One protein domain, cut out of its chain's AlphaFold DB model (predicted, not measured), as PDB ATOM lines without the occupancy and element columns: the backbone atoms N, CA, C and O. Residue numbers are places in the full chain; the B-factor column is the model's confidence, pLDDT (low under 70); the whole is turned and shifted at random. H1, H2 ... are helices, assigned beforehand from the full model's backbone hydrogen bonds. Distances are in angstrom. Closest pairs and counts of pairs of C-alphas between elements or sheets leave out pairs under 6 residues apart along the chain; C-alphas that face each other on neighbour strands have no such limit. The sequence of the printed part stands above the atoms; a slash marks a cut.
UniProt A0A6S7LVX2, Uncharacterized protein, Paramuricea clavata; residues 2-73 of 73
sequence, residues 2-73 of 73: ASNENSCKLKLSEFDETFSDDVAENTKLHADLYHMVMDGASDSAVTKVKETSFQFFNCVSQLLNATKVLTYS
ATOM      1  N   ALA A   2       1.262 -21.142   1.095       37.12
ATOM      2  CA  ALA A   2       2.718 -21.264   1.098       37.12
ATOM      3  C   ALA A   2       3.197 -21.133  -0.351       37.12
ATOM      4  O   ALA A   2       2.734 -21.884  -1.209       37.12
ATOM      5  N   SER A   3       4.032 -20.135  -0.624       45.56
ATOM      6  CA  SER A   3       4.679 -19.955  -1.918       45.56
ATOM      7  C   SER A   3       5.444 -21.240  -2.230       45.56
ATOM      8  O   SER A   3       6.303 -21.652  -1.454       45.56
ATOM      9  N   ASN A   4       5.083 -21.913  -3.320       51.06
ATOM     10  CA  ASN A   4       5.725 -23.146  -3.778       51.06
ATOM     11  C   ASN A   4       7.026 -22.790  -4.521       51.06
ATOM     12  O   ASN A   4       7.202 -23.125  -5.689       51.06
ATOM     13  N   GLU A   5       7.876 -21.989  -3.874       55.69
ATOM     14  CA  GLU A   5       9.150 -21.535  -4.425       55.69
ATOM     15  C   GLU A   5      10.149 -22.682  -4.290       55.69
ATOM     16  O   GLU A   5      10.811 -22.874  -3.271       55.69
ATOM     17  N   ASN A   6      10.156 -23.520  -5.323       58.41
ATOM     18  CA  ASN A   6      11.071 -24.638  -5.464       58.41
ATOM     19  C   ASN A   6      12.482 -24.133  -5.781       58.41
ATOM     20  O   ASN A   6      12.668 -23.052  -6.335       58.41
ATOM     21  N   SER A   7      13.493 -24.949  -5.482       57.22
ATOM     22  CA  SER A   7      14.862 -24.704  -5.935       57.22
ATOM     23  C   SER A   7      14.923 -24.795  -7.464       57.22
ATOM     24  O   SER A   7      14.981 -25.887  -8.031       57.22
ATOM     25  N   CYS A   8      14.878 -23.645  -8.124       55.38
ATOM     26  CA  CYS A   8      14.990 -23.485  -9.567       55.38
ATOM     27  C   CYS A   8      16.453 -23.387 -10.015       55.38
ATOM     28  O   CYS A   8      17.306 -22.827  -9.319       55.38
ATOM     29  N   LYS A   9      16.759 -23.899 -11.210       57.16
ATOM     30  CA  LYS A   9      18.059 -23.684 -11.850       57.16
ATOM     31  C   LYS A   9      18.227 -22.190 -12.130       57.16
ATOM     32  O   LYS A   9      17.413 -21.589 -12.825       57.16
ATOM     33  N   LEU A  10      19.303 -21.589 -11.625       57.03
ATOM     34  CA  LEU A  10      19.617 -20.187 -11.899       57.03
ATOM     35  C   LEU A  10      20.080 -20.052 -13.364       57.03
ATOM     36  O   LEU A  10      21.254 -20.231 -13.678       57.03
ATOM     37  N   LYS A  11      19.138 -19.798 -14.277       57.44
ATOM     38  CA  LYS A  11      19.380 -19.418 -15.680       57.44
ATOM     39  C   LYS A  11      19.118 -17.917 -15.885       57.44
ATOM     40  O   LYS A  11      18.501 -17.530 -16.864       57.44
ATOM     41  N   LEU A  12      19.522 -17.073 -14.937       57.94
ATOM     42  CA  LEU A  12      19.305 -15.630 -15.052       57.94
ATOM     43  C   LEU A  12      20.389 -15.016 -15.944       57.94
ATOM     44  O   LEU A  12      21.572 -15.062 -15.597       57.94
ATOM     45  N   SER A  13      19.993 -14.434 -17.075       62.62
ATOM     46  CA  SER A  13      20.726 -13.294 -17.626       62.62
ATOM     47  C   SER A  13      20.306 -12.025 -16.870       62.62
ATOM     48  O   SER A  13      19.287 -12.020 -16.183       62.62
ATOM     49  N   GLU A  14      21.073 -10.939 -16.975       65.88
ATOM     50  CA  GLU A  14      20.815  -9.672 -16.258       65.88
ATOM     51  C   GLU A  14      19.438  -9.034 -16.579       65.88
ATOM     52  O   GLU A  14      19.028  -8.087 -15.917       65.88
ATOM     53  N   PHE A  15      18.712  -9.565 -17.571       66.88
ATOM     54  CA  PHE A  15      17.450  -9.025 -18.089       66.88
ATOM     55  C   PHE A  15      16.225  -9.924 -17.857       66.88
ATOM     56  O   PHE A  15      15.134  -9.574 -18.305       66.88
ATOM     57  N   ASP A  16      16.373 -11.078 -17.204       65.88
ATOM     58  CA  ASP A  16      15.257 -12.008 -17.012       65.88
ATOM     59  C   ASP A  16      14.421 -11.649 -15.770       65.88
ATOM     60  O   ASP A  16      14.915 -11.636 -14.645       65.88
ATOM     61  N   GLU A  17      13.127 -11.375 -15.977       68.06
ATOM     62  CA  GLU A  17      12.176 -10.957 -14.927       68.06
ATOM     63  C   GLU A  17      11.515 -12.133 -14.179       68.06
ATOM     64  O   GLU A  17      10.803 -11.927 -13.194       68.06
ATOM     65  N   THR A  18      11.728 -13.375 -14.629       66.00
ATOM     66  CA  THR A  18      11.064 -14.571 -14.086       66.00
ATOM     67  C   THR A  18      12.048 -15.701 -13.805       66.00
ATOM     68  O   THR A  18      12.960 -15.953 -14.593       66.00
ATOM     69  N   PHE A  19      11.833 -16.426 -12.705       64.94
ATOM     70  CA  PHE A  19      12.612 -17.620 -12.378       64.94
ATOM     71  C   PHE A  19      12.361 -18.754 -13.381       64.94
ATOM     72  O   PHE A  19      11.278 -18.888 -13.942       64.94
ATOM     73  N   SER A  20      13.382 -19.582 -13.593       66.31
ATOM     74  CA  SER A  20      13.299 -20.752 -14.468       66.31
ATOM     75  C   SER A  20      12.561 -21.895 -13.770       66.31
ATOM     76  O   SER A  20      12.992 -22.329 -12.709       66.31
ATOM     77  N   ASP A  21      11.532 -22.464 -14.400       66.69
ATOM     78  CA  ASP A  21      10.830 -23.652 -13.878       66.69
ATOM     79  C   ASP A  21      11.672 -24.945 -13.951       66.69
ATOM     80  O   ASP A  21      11.303 -25.976 -13.386       66.69
ATOM     81  N   ASP A  22      12.823 -24.908 -14.633       67.31
ATOM     82  CA  ASP A  22      13.746 -26.043 -14.704       67.31
ATOM     83  C   ASP A  22      14.324 -26.410 -13.325       67.31
ATOM     84  O   ASP A  22      15.029 -25.623 -12.683       67.31
ATOM     85  N   VAL A  23      14.112 -27.662 -12.920       64.62
ATOM     86  CA  VAL A  23      14.775 -28.285 -11.768       64.62
ATOM     87  C   VAL A  23      16.213 -28.652 -12.151       64.62
ATOM     88  O   VAL A  23      16.478 -29.121 -13.260       64.62
ATOM     89  N   ALA A  24      17.170 -28.429 -11.247       68.19
ATOM     90  CA  ALA A  24      18.566 -28.770 -11.504       68.19
ATOM     91  C   ALA A  24      18.743 -30.291 -11.697       68.19
ATOM     92  O   ALA A  24      18.190 -31.103 -10.953       68.19
ATOM     93  N   GLU A  25      19.534 -30.688 -12.695       67.38
ATOM     94  CA  GLU A  25      19.826 -32.100 -12.965       67.38
ATOM     95  C   GLU A  25      20.478 -32.762 -11.741       67.38
ATOM     96  O   GLU A  25      21.352 -32.178 -11.102       67.38
ATOM     97  N   ASN A  26      20.057 -33.990 -11.423       67.19
ATOM     98  CA  ASN A  26      20.445 -34.741 -10.218       67.19
ATOM     99  C   ASN A  26      19.968 -34.142  -8.884       67.19
ATOM    100  O   ASN A  26      20.421 -34.581  -7.829       67.19
ATOM    101  N   THR A  27      19.039 -33.182  -8.900       68.06
ATOM    102  CA  THR A  27      18.369 -32.728  -7.676       68.06
ATOM    103  C   THR A  27      16.972 -33.324  -7.586       68.06
ATOM    104  O   THR A  27      16.192 -33.287  -8.538       68.06
ATOM    105  N   LYS A  28      16.662 -33.917  -6.433       75.56
ATOM    106  CA  LYS A  28      15.345 -34.460  -6.112       75.56
ATOM    107  C   LYS A  28      14.848 -33.763  -4.858       75.56
ATOM    108  O   LYS A  28      15.551 -33.698  -3.852       75.56
ATOM    109  N   LEU A  29      13.650 -33.198  -4.943       74.75
ATOM    110  CA  LEU A  29      12.998 -32.593  -3.791       74.75
ATOM    111  C   LEU A  29      12.383 -33.688  -2.923       74.75
ATOM    112  O   LEU A  29      11.759 -34.630  -3.415       74.75
ATOM    113  N   HIS A  30      12.552 -33.529  -1.617       80.50
ATOM    114  CA  HIS A  30      11.999 -34.412  -0.602       80.50
ATOM    115  C   HIS A  30      11.121 -33.591   0.337       80.50
ATOM    116  O   HIS A  30      11.406 -32.422   0.586       80.50
ATOM    117  N   ALA A  31      10.056 -34.204   0.858       76.94
ATOM    118  CA  ALA A  31       9.103 -33.522   1.735       76.94
ATOM    119  C   ALA A  31       9.756 -32.988   3.023       76.94
ATOM    120  O   ALA A  31       9.376 -31.938   3.533       76.94
ATOM    121  N   ASP A  32      10.751 -33.709   3.537       76.50
ATOM    122  CA  ASP A  32      11.545 -33.327   4.695       76.50
ATOM    123  C   ASP A  32      12.945 -33.970   4.628       76.50
ATOM    124  O   ASP A  32      13.275 -34.736   3.713       76.50
ATOM    125  N   LEU A  33      13.772 -33.665   5.632       77.81
ATOM    126  CA  LEU A  33      15.112 -34.233   5.772       77.81
ATOM    127  C   LEU A  33      15.089 -35.758   5.932       77.81
ATOM    128  O   LEU A  33      16.008 -36.427   5.471       77.81
ATOM    129  N   TYR A  34      14.056 -36.322   6.562       82.38
ATOM    130  CA  TYR A  34      13.955 -37.768   6.737       82.38
ATOM    131  C   TYR A  34      13.835 -38.460   5.378       82.38
ATOM    132  O   TYR A  34      14.616 -39.360   5.082       82.38
ATOM    133  N   HIS A  35      12.940 -37.991   4.510       83.88
ATOM    134  CA  HIS A  35      12.759 -38.543   3.169       83.88
ATOM    135  C   HIS A  35      13.999 -38.351   2.285       83.88
ATOM    136  O   HIS A  35      14.308 -39.236   1.492       83.88
ATOM    137  N   MET A  36      14.732 -37.243   2.448       85.31
ATOM    138  CA  MET A  36      16.017 -37.026   1.770       85.31
ATOM    139  C   MET A  36      17.072 -38.039   2.220       85.31
ATOM    140  O   MET A  36      17.725 -38.676   1.397       85.31
ATOM    141  N   VAL A  37      17.224 -38.221   3.534       85.19
ATOM    142  CA  VAL A  37      18.202 -39.161   4.093       85.19
ATOM    143  C   VAL A  37      17.837 -40.599   3.729       85.19
ATOM    144  O   VAL A  37      18.726 -41.371   3.398       85.19
ATOM    145  N   MET A  38      16.554 -40.968   3.736       88.12
ATOM    146  CA  MET A  38      16.116 -42.320   3.369       88.12
ATOM    147  C   MET A  38      16.345 -42.661   1.892       88.12
ATOM    148  O   MET A  38      16.568 -43.829   1.594       88.12
ATOM    149  N   ASP A  39      16.308 -41.680   0.986       88.12
ATOM    150  CA  ASP A  39      16.561 -41.899  -0.448       88.12
ATOM    151  C   ASP A  39      18.065 -41.956  -0.774       88.12
ATOM    152  O   ASP A  39      18.468 -42.661  -1.695       88.12
ATOM    153  N   GLY A  40      18.905 -41.230  -0.019       86.56
ATOM    154  CA  GLY A  40      20.355 -41.150  -0.255       86.56
ATOM    155  C   GLY A  40      21.229 -42.068   0.609       86.56
ATOM    156  O   GLY A  40      22.429 -42.190   0.356       86.56
ATOM    157  N   ALA A  41      20.681 -42.683   1.657       88.75
ATOM    158  CA  ALA A  41      21.443 -43.515   2.583       88.75
ATOM    159  C   ALA A  41      21.635 -44.953   2.074       88.75
ATOM    160  O   ALA A  41      20.821 -45.495   1.335       88.75
ATOM    161  N   SER A  42      22.703 -45.608   2.539       92.56
ATOM    162  CA  SER A  42      22.889 -47.045   2.321       92.56
ATOM    163  C   SER A  42      21.865 -47.867   3.106       92.56
ATOM    164  O   SER A  42      21.408 -47.448   4.172       92.56
ATOM    165  N   ASP A  43      21.577 -49.090   2.655       92.19
ATOM    166  CA  ASP A  43      20.616 -49.988   3.317       92.19
ATOM    167  C   ASP A  43      20.929 -50.209   4.808       92.19
ATOM    168  O   ASP A  43      20.032 -50.269   5.655       92.19
ATOM    169  N   SER A  44      22.220 -50.264   5.160       91.06
ATOM    170  CA  SER A  44      22.669 -50.374   6.553       91.06
ATOM    171  C   SER A  44      22.316 -49.130   7.374       91.06
ATOM    172  O   SER A  44      21.880 -49.246   8.520       91.06
ATOM    173  N   ALA A  45      22.481 -47.938   6.801       85.94
ATOM    174  CA  ALA A  45      22.128 -46.687   7.460       85.94
ATOM    175  C   ALA A  45      20.605 -46.530   7.590       85.94
ATOM    176  O   ALA A  45      20.128 -46.166   8.663       85.94
ATOM    177  N   VAL A  46      19.837 -46.896   6.558       89.12
ATOM    178  CA  VAL A  46      18.365 -46.914   6.606       89.12
ATOM    179  C   VAL A  46      17.860 -47.854   7.703       89.12
ATOM    180  O   VAL A  46      16.974 -47.486   8.473       89.12
ATOM    181  N   THR A  47      18.451 -49.046   7.821       90.38
ATOM    182  CA  THR A  47      18.095 -50.018   8.868       90.38
ATOM    183  C   THR A  47      18.345 -49.444  10.262       90.38
ATOM    184  O   THR A  47      17.441 -49.445  11.093       90.38
ATOM    185  N   LYS A  48      19.512 -48.826  10.493       87.81
ATOM    186  CA  LYS A  48      19.823 -48.161  11.770       87.81
ATOM    187  C   LYS A  48      18.845 -47.040  12.109       87.81
ATOM    188  O   LYS A  48      18.443 -46.916  13.262       87.81
ATOM    189  N   VAL A  49      18.457 -46.221  11.130       84.19
ATOM    190  CA  VAL A  49      17.482 -45.142  11.353       84.19
ATOM    191  C   VAL A  49      16.116 -45.712  11.743       84.19
ATOM    192  O   VAL A  49      15.489 -45.188  12.658       84.19
ATOM    193  N   LYS A  50      15.681 -46.814  11.120       83.81
ATOM    194  CA  LYS A  50      14.421 -47.499  11.461       83.81
ATOM    195  C   LYS A  50      14.449 -48.172  12.837       83.81
ATOM    196  O   LYS A  50      13.424 -48.213  13.508       83.81
ATOM    197  N   GLU A  51      15.601 -48.691  13.251       87.38
ATOM    198  CA  GLU A  51      15.800 -49.338  14.558       87.38
ATOM    199  C   GLU A  51      16.085 -48.341  15.692       87.38
ATOM    200  O   GLU A  51      16.096 -48.709  16.869       87.38
ATOM    201  N   THR A  52      16.322 -47.068  15.362       81.44
ATOM    202  CA  THR A  52      16.618 -46.033  16.354       81.44
ATOM    203  C   THR A  52      15.400 -45.774  17.238       81.44
ATOM    204  O   THR A  52      14.283 -45.577  16.761       81.44
ATOM    205  N   SER A  53      15.624 -45.724  18.555       78.56
ATOM    206  CA  SER A  53      14.573 -45.406  19.525       78.56
ATOM    207  C   SER A  53      13.969 -44.027  19.250       78.56
ATOM    208  O   SER A  53      14.684 -43.027  19.149       78.56
ATOM    209  N   PHE A  54      12.636 -43.954  19.238       69.44
ATOM    210  CA  PHE A  54      11.871 -42.709  19.115       69.44
ATOM    211  C   PHE A  54      12.241 -41.664  20.184       69.44
ATOM    212  O   PHE A  54      12.010 -40.472  19.996       69.44
ATOM    213  N   GLN A  55      12.859 -42.080  21.293       68.81
ATOM    214  CA  GLN A  55      13.333 -41.187  22.352       68.81
ATOM    215  C   GLN A  55      14.461 -40.252  21.882       68.81
ATOM    216  O   GLN A  55      14.619 -39.163  22.432       68.81
ATOM    217  N   PHE A  56      15.204 -40.623  20.831       67.81
ATOM    218  CA  PHE A  56      16.229 -39.766  20.227       67.81
ATOM    219  C   PHE A  56      15.661 -38.683  19.305       67.81
ATOM    220  O   PHE A  56      16.373 -37.724  19.004       67.81
ATOM    221  N   PHE A  57      14.391 -38.781  18.893       69.38
ATOM    222  CA  PHE A  57      13.759 -37.788  18.021       69.38
ATOM    223  C   PHE A  57      13.836 -36.380  18.616       69.38
ATOM    224  O   PHE A  57      14.139 -35.424  17.906       69.38
ATOM    225  N   ASN A  58      13.636 -36.251  19.931       70.81
ATOM    226  CA  ASN A  58      13.696 -34.957  20.608       70.81
ATOM    227  C   ASN A  58      15.116 -34.362  20.564       70.81
ATOM    228  O   ASN A  58      15.285 -33.189  20.242       70.81
ATOM    229  N   CYS A  59      16.150 -35.183  20.778       71.31
ATOM    230  CA  CYS A  59      17.548 -34.753  20.682       71.31
ATOM    231  C   CYS A  59      17.935 -34.350  19.252       71.31
ATOM    232  O   CYS A  59      18.557 -33.310  19.054       71.31
ATOM    233  N   VAL A  60      17.542 -35.141  18.248       73.00
ATOM    234  CA  VAL A  60      17.830 -34.844  16.835       73.00
ATOM    235  C   VAL A  60      17.076 -33.592  16.381       73.00
ATOM    236  O   VAL A  60      17.656 -32.733  15.724       73.00
ATOM    237  N   SER A  61      15.813 -33.434  16.785       71.88
ATOM    238  CA  SER A  61      15.009 -32.244  16.495       71.88
ATOM    239  C   SER A  61      15.605 -30.979  17.123       71.88
ATOM    240  O   SER A  61      15.728 -29.956  16.448       71.88
ATOM    241  N   GLN A  62      16.051 -31.053  18.381       75.38
ATOM    242  CA  GLN A  62      16.743 -29.947  19.047       75.38
ATOM    243  C   GLN A  62      18.062 -29.595  18.353       75.38
ATOM    244  O   GLN A  62      18.331 -28.417  18.127       75.38
ATOM    245  N   LEU A  63      18.858 -30.593  17.960       75.25
ATOM    246  CA  LEU A  63      20.135 -30.370  17.283       75.25
ATOM    247  C   LEU A  63      19.952 -29.729  15.898       75.25
ATOM    248  O   LEU A  63      20.677 -28.795  15.554       75.25
ATOM    249  N   LEU A  64      18.958 -30.184  15.129       71.56
ATOM    250  CA  LEU A  64      18.599 -29.614  13.825       71.56
ATOM    251  C   LEU A  64      18.068 -28.178  13.947       71.56
ATOM    252  O   LEU A  64      18.417 -27.311  13.146       71.56
ATOM    253  N   ASN A  65      17.262 -27.887  14.971       71.81
ATOM    254  CA  ASN A  65      16.819 -26.518  15.244       71.81
ATOM    255  C   ASN A  65      17.973 -25.609  15.686       71.81
ATOM    256  O   ASN A  65      18.015 -24.449  15.285       71.81
ATOM    257  N   ALA A  66      18.932 -26.125  16.457       73.81
ATOM    258  CA  ALA A  66      20.122 -25.368  16.840       73.81
ATOM    259  C   ALA A  66      21.018 -25.052  15.630       73.81
ATOM    260  O   ALA A  66      21.567 -23.958  15.538       73.81
ATOM    261  N   THR A  67      21.127 -25.970  14.664       67.62
ATOM    262  CA  THR A  67      21.920 -25.744  13.441       67.62
ATOM    263  C   THR A  67      21.264 -24.765  12.469       67.62
ATOM    264  O   THR A  67      21.990 -24.046  11.787       67.62
ATOM    265  N   LYS A  68      19.926 -24.624  12.462       60.44
ATOM    266  CA  LYS A  68      19.240 -23.570  11.683       60.44
ATOM    267  C   LYS A  68      19.721 -22.156  12.027       60.44
ATOM    268  O   LYS A  68      19.749 -21.312  11.138       60.44
ATOM    269  N   VAL A  69      20.132 -21.898  13.272       53.75
ATOM    270  CA  VAL A  69      20.677 -20.589  13.681       53.75
ATOM    271  C   VAL A  69      21.965 -20.255  12.915       53.75
ATOM    272  O   VAL A  69      22.182 -19.101  12.565       53.75
ATOM    273  N   LEU A  70      22.788 -21.259  12.594       51.81
ATOM    274  CA  LEU A  70      24.047 -21.080  11.860       51.81
ATOM    275  C   LEU A  70      23.853 -20.953  10.344       51.81
ATOM    276  O   LEU A  70      24.725 -20.421   9.669       51.81
ATOM    277  N   THR A  71      22.744 -21.458   9.800       49.25
ATOM    278  CA  THR A  71      22.450 -21.392   8.356       49.25
ATOM    279  C   THR A  71      21.728 -20.102   7.955       49.25
ATOM    280  O   THR A  71      21.780 -19.721   6.793       49.25
ATOM    281  N   TYR A  72      21.066 -19.432   8.905       52.50
ATOM    282  CA  TYR A  72      20.328 -18.179   8.688       52.50
ATOM    283  C   TYR A  72      20.967 -16.950   9.374       52.50
ATOM    284  O   TYR A  72      20.292 -15.930   9.511       52.50
ATOM    285  N   SER A  73      22.229 -17.041   9.816       43.59
ATOM    286  CA  SER A  73      23.022 -15.877  10.267       43.59
ATOM    287  C   SER A  73      23.823 -15.263   9.126       43.59
ATOM    288  O   SER A  73      24.307 -16.042   8.276       43.59
TER     289      SER A  73
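Overview. This is residues 2 to 73 of the 73 residues of an uncharacterized protein of Paramuricea clavata (UniProt A0A6S7LVX2). The domain is an open, elongated hook with few contacts: a long stretch with no named element, residues 2 to 32, leads into two short helices, H1 and H2, that fold back loosely on one another, and a longer helix, H3, turns away beyond them as a free arm. The loop of residues 13 to 18 sticks out toward one end of the long axis, and the link between H2 and H3 lies toward the other. The printed part has 72 residues with three named helices in the order H1, H2, H3 and no named strand; the class is all helix, though only 33 residues, under half, are in named elements. The whole is only just extended, close to loose, with a radius of gyration of the C-alphas of 17.1 A and spans of 52 by 30 by 21 A.

Along the chain. The printed part begins at Ala 2, with its C-alpha at (2.718, -21.264, 1.098), and residues 2 to 32 hold no named element. H1 is residues 33 to 40, 10.6 A from first to last C-alpha, with C-alpha 33 at (15.112, -34.233, 5.772). H2 is residues 43 to 51, 12.2 A from first to last C-alpha. H3, the longest helix, is residues 56 to 71, 22.7 A from first to last C-alpha, and C-alpha 71 is at (22.450, -21.392, 8.356).

Arrangement. H1 and H2 are close but not clearly touching, with 1 pair of C-alphas within 8 A. Their closest C-alphas, those of Met 38 and Val 46, are 6.1 A apart. They run opposite ways at a shallow tilt of 31 degrees, and their centres are 11.4 A apart. H3 touches no helix: H1 and H3 are apart, and H2 and H3 are apart although they follow each other in the chain. In H1 and H2 every O i to N i+4 pair is within hydrogen-bond range; in H3 10 of 12 are.

Size, cuts and confidence. The C-alphas farthest apart in the domain, those of Phe 15 and Ser 53, are 52.4 A apart, while the first and last printed C-alphas, of Ala 2 and Ser 73, are 22.9 A apart. The links from H1 to H2 and from H2 to H3 are tight, with 2 and 4 residues between the helices. Residues 13 to 18 stand free, and so do residues 51 to 63, of which 56 to 63 belong to H3, and residues 65 to 73, of which 65 to 71 belong to H3. The printed part has no cut. The mean pLDDT of the printed part is 70.7, and 37 residues are under 70: residues 2 to 27, 54 to 57 and 67 to 73.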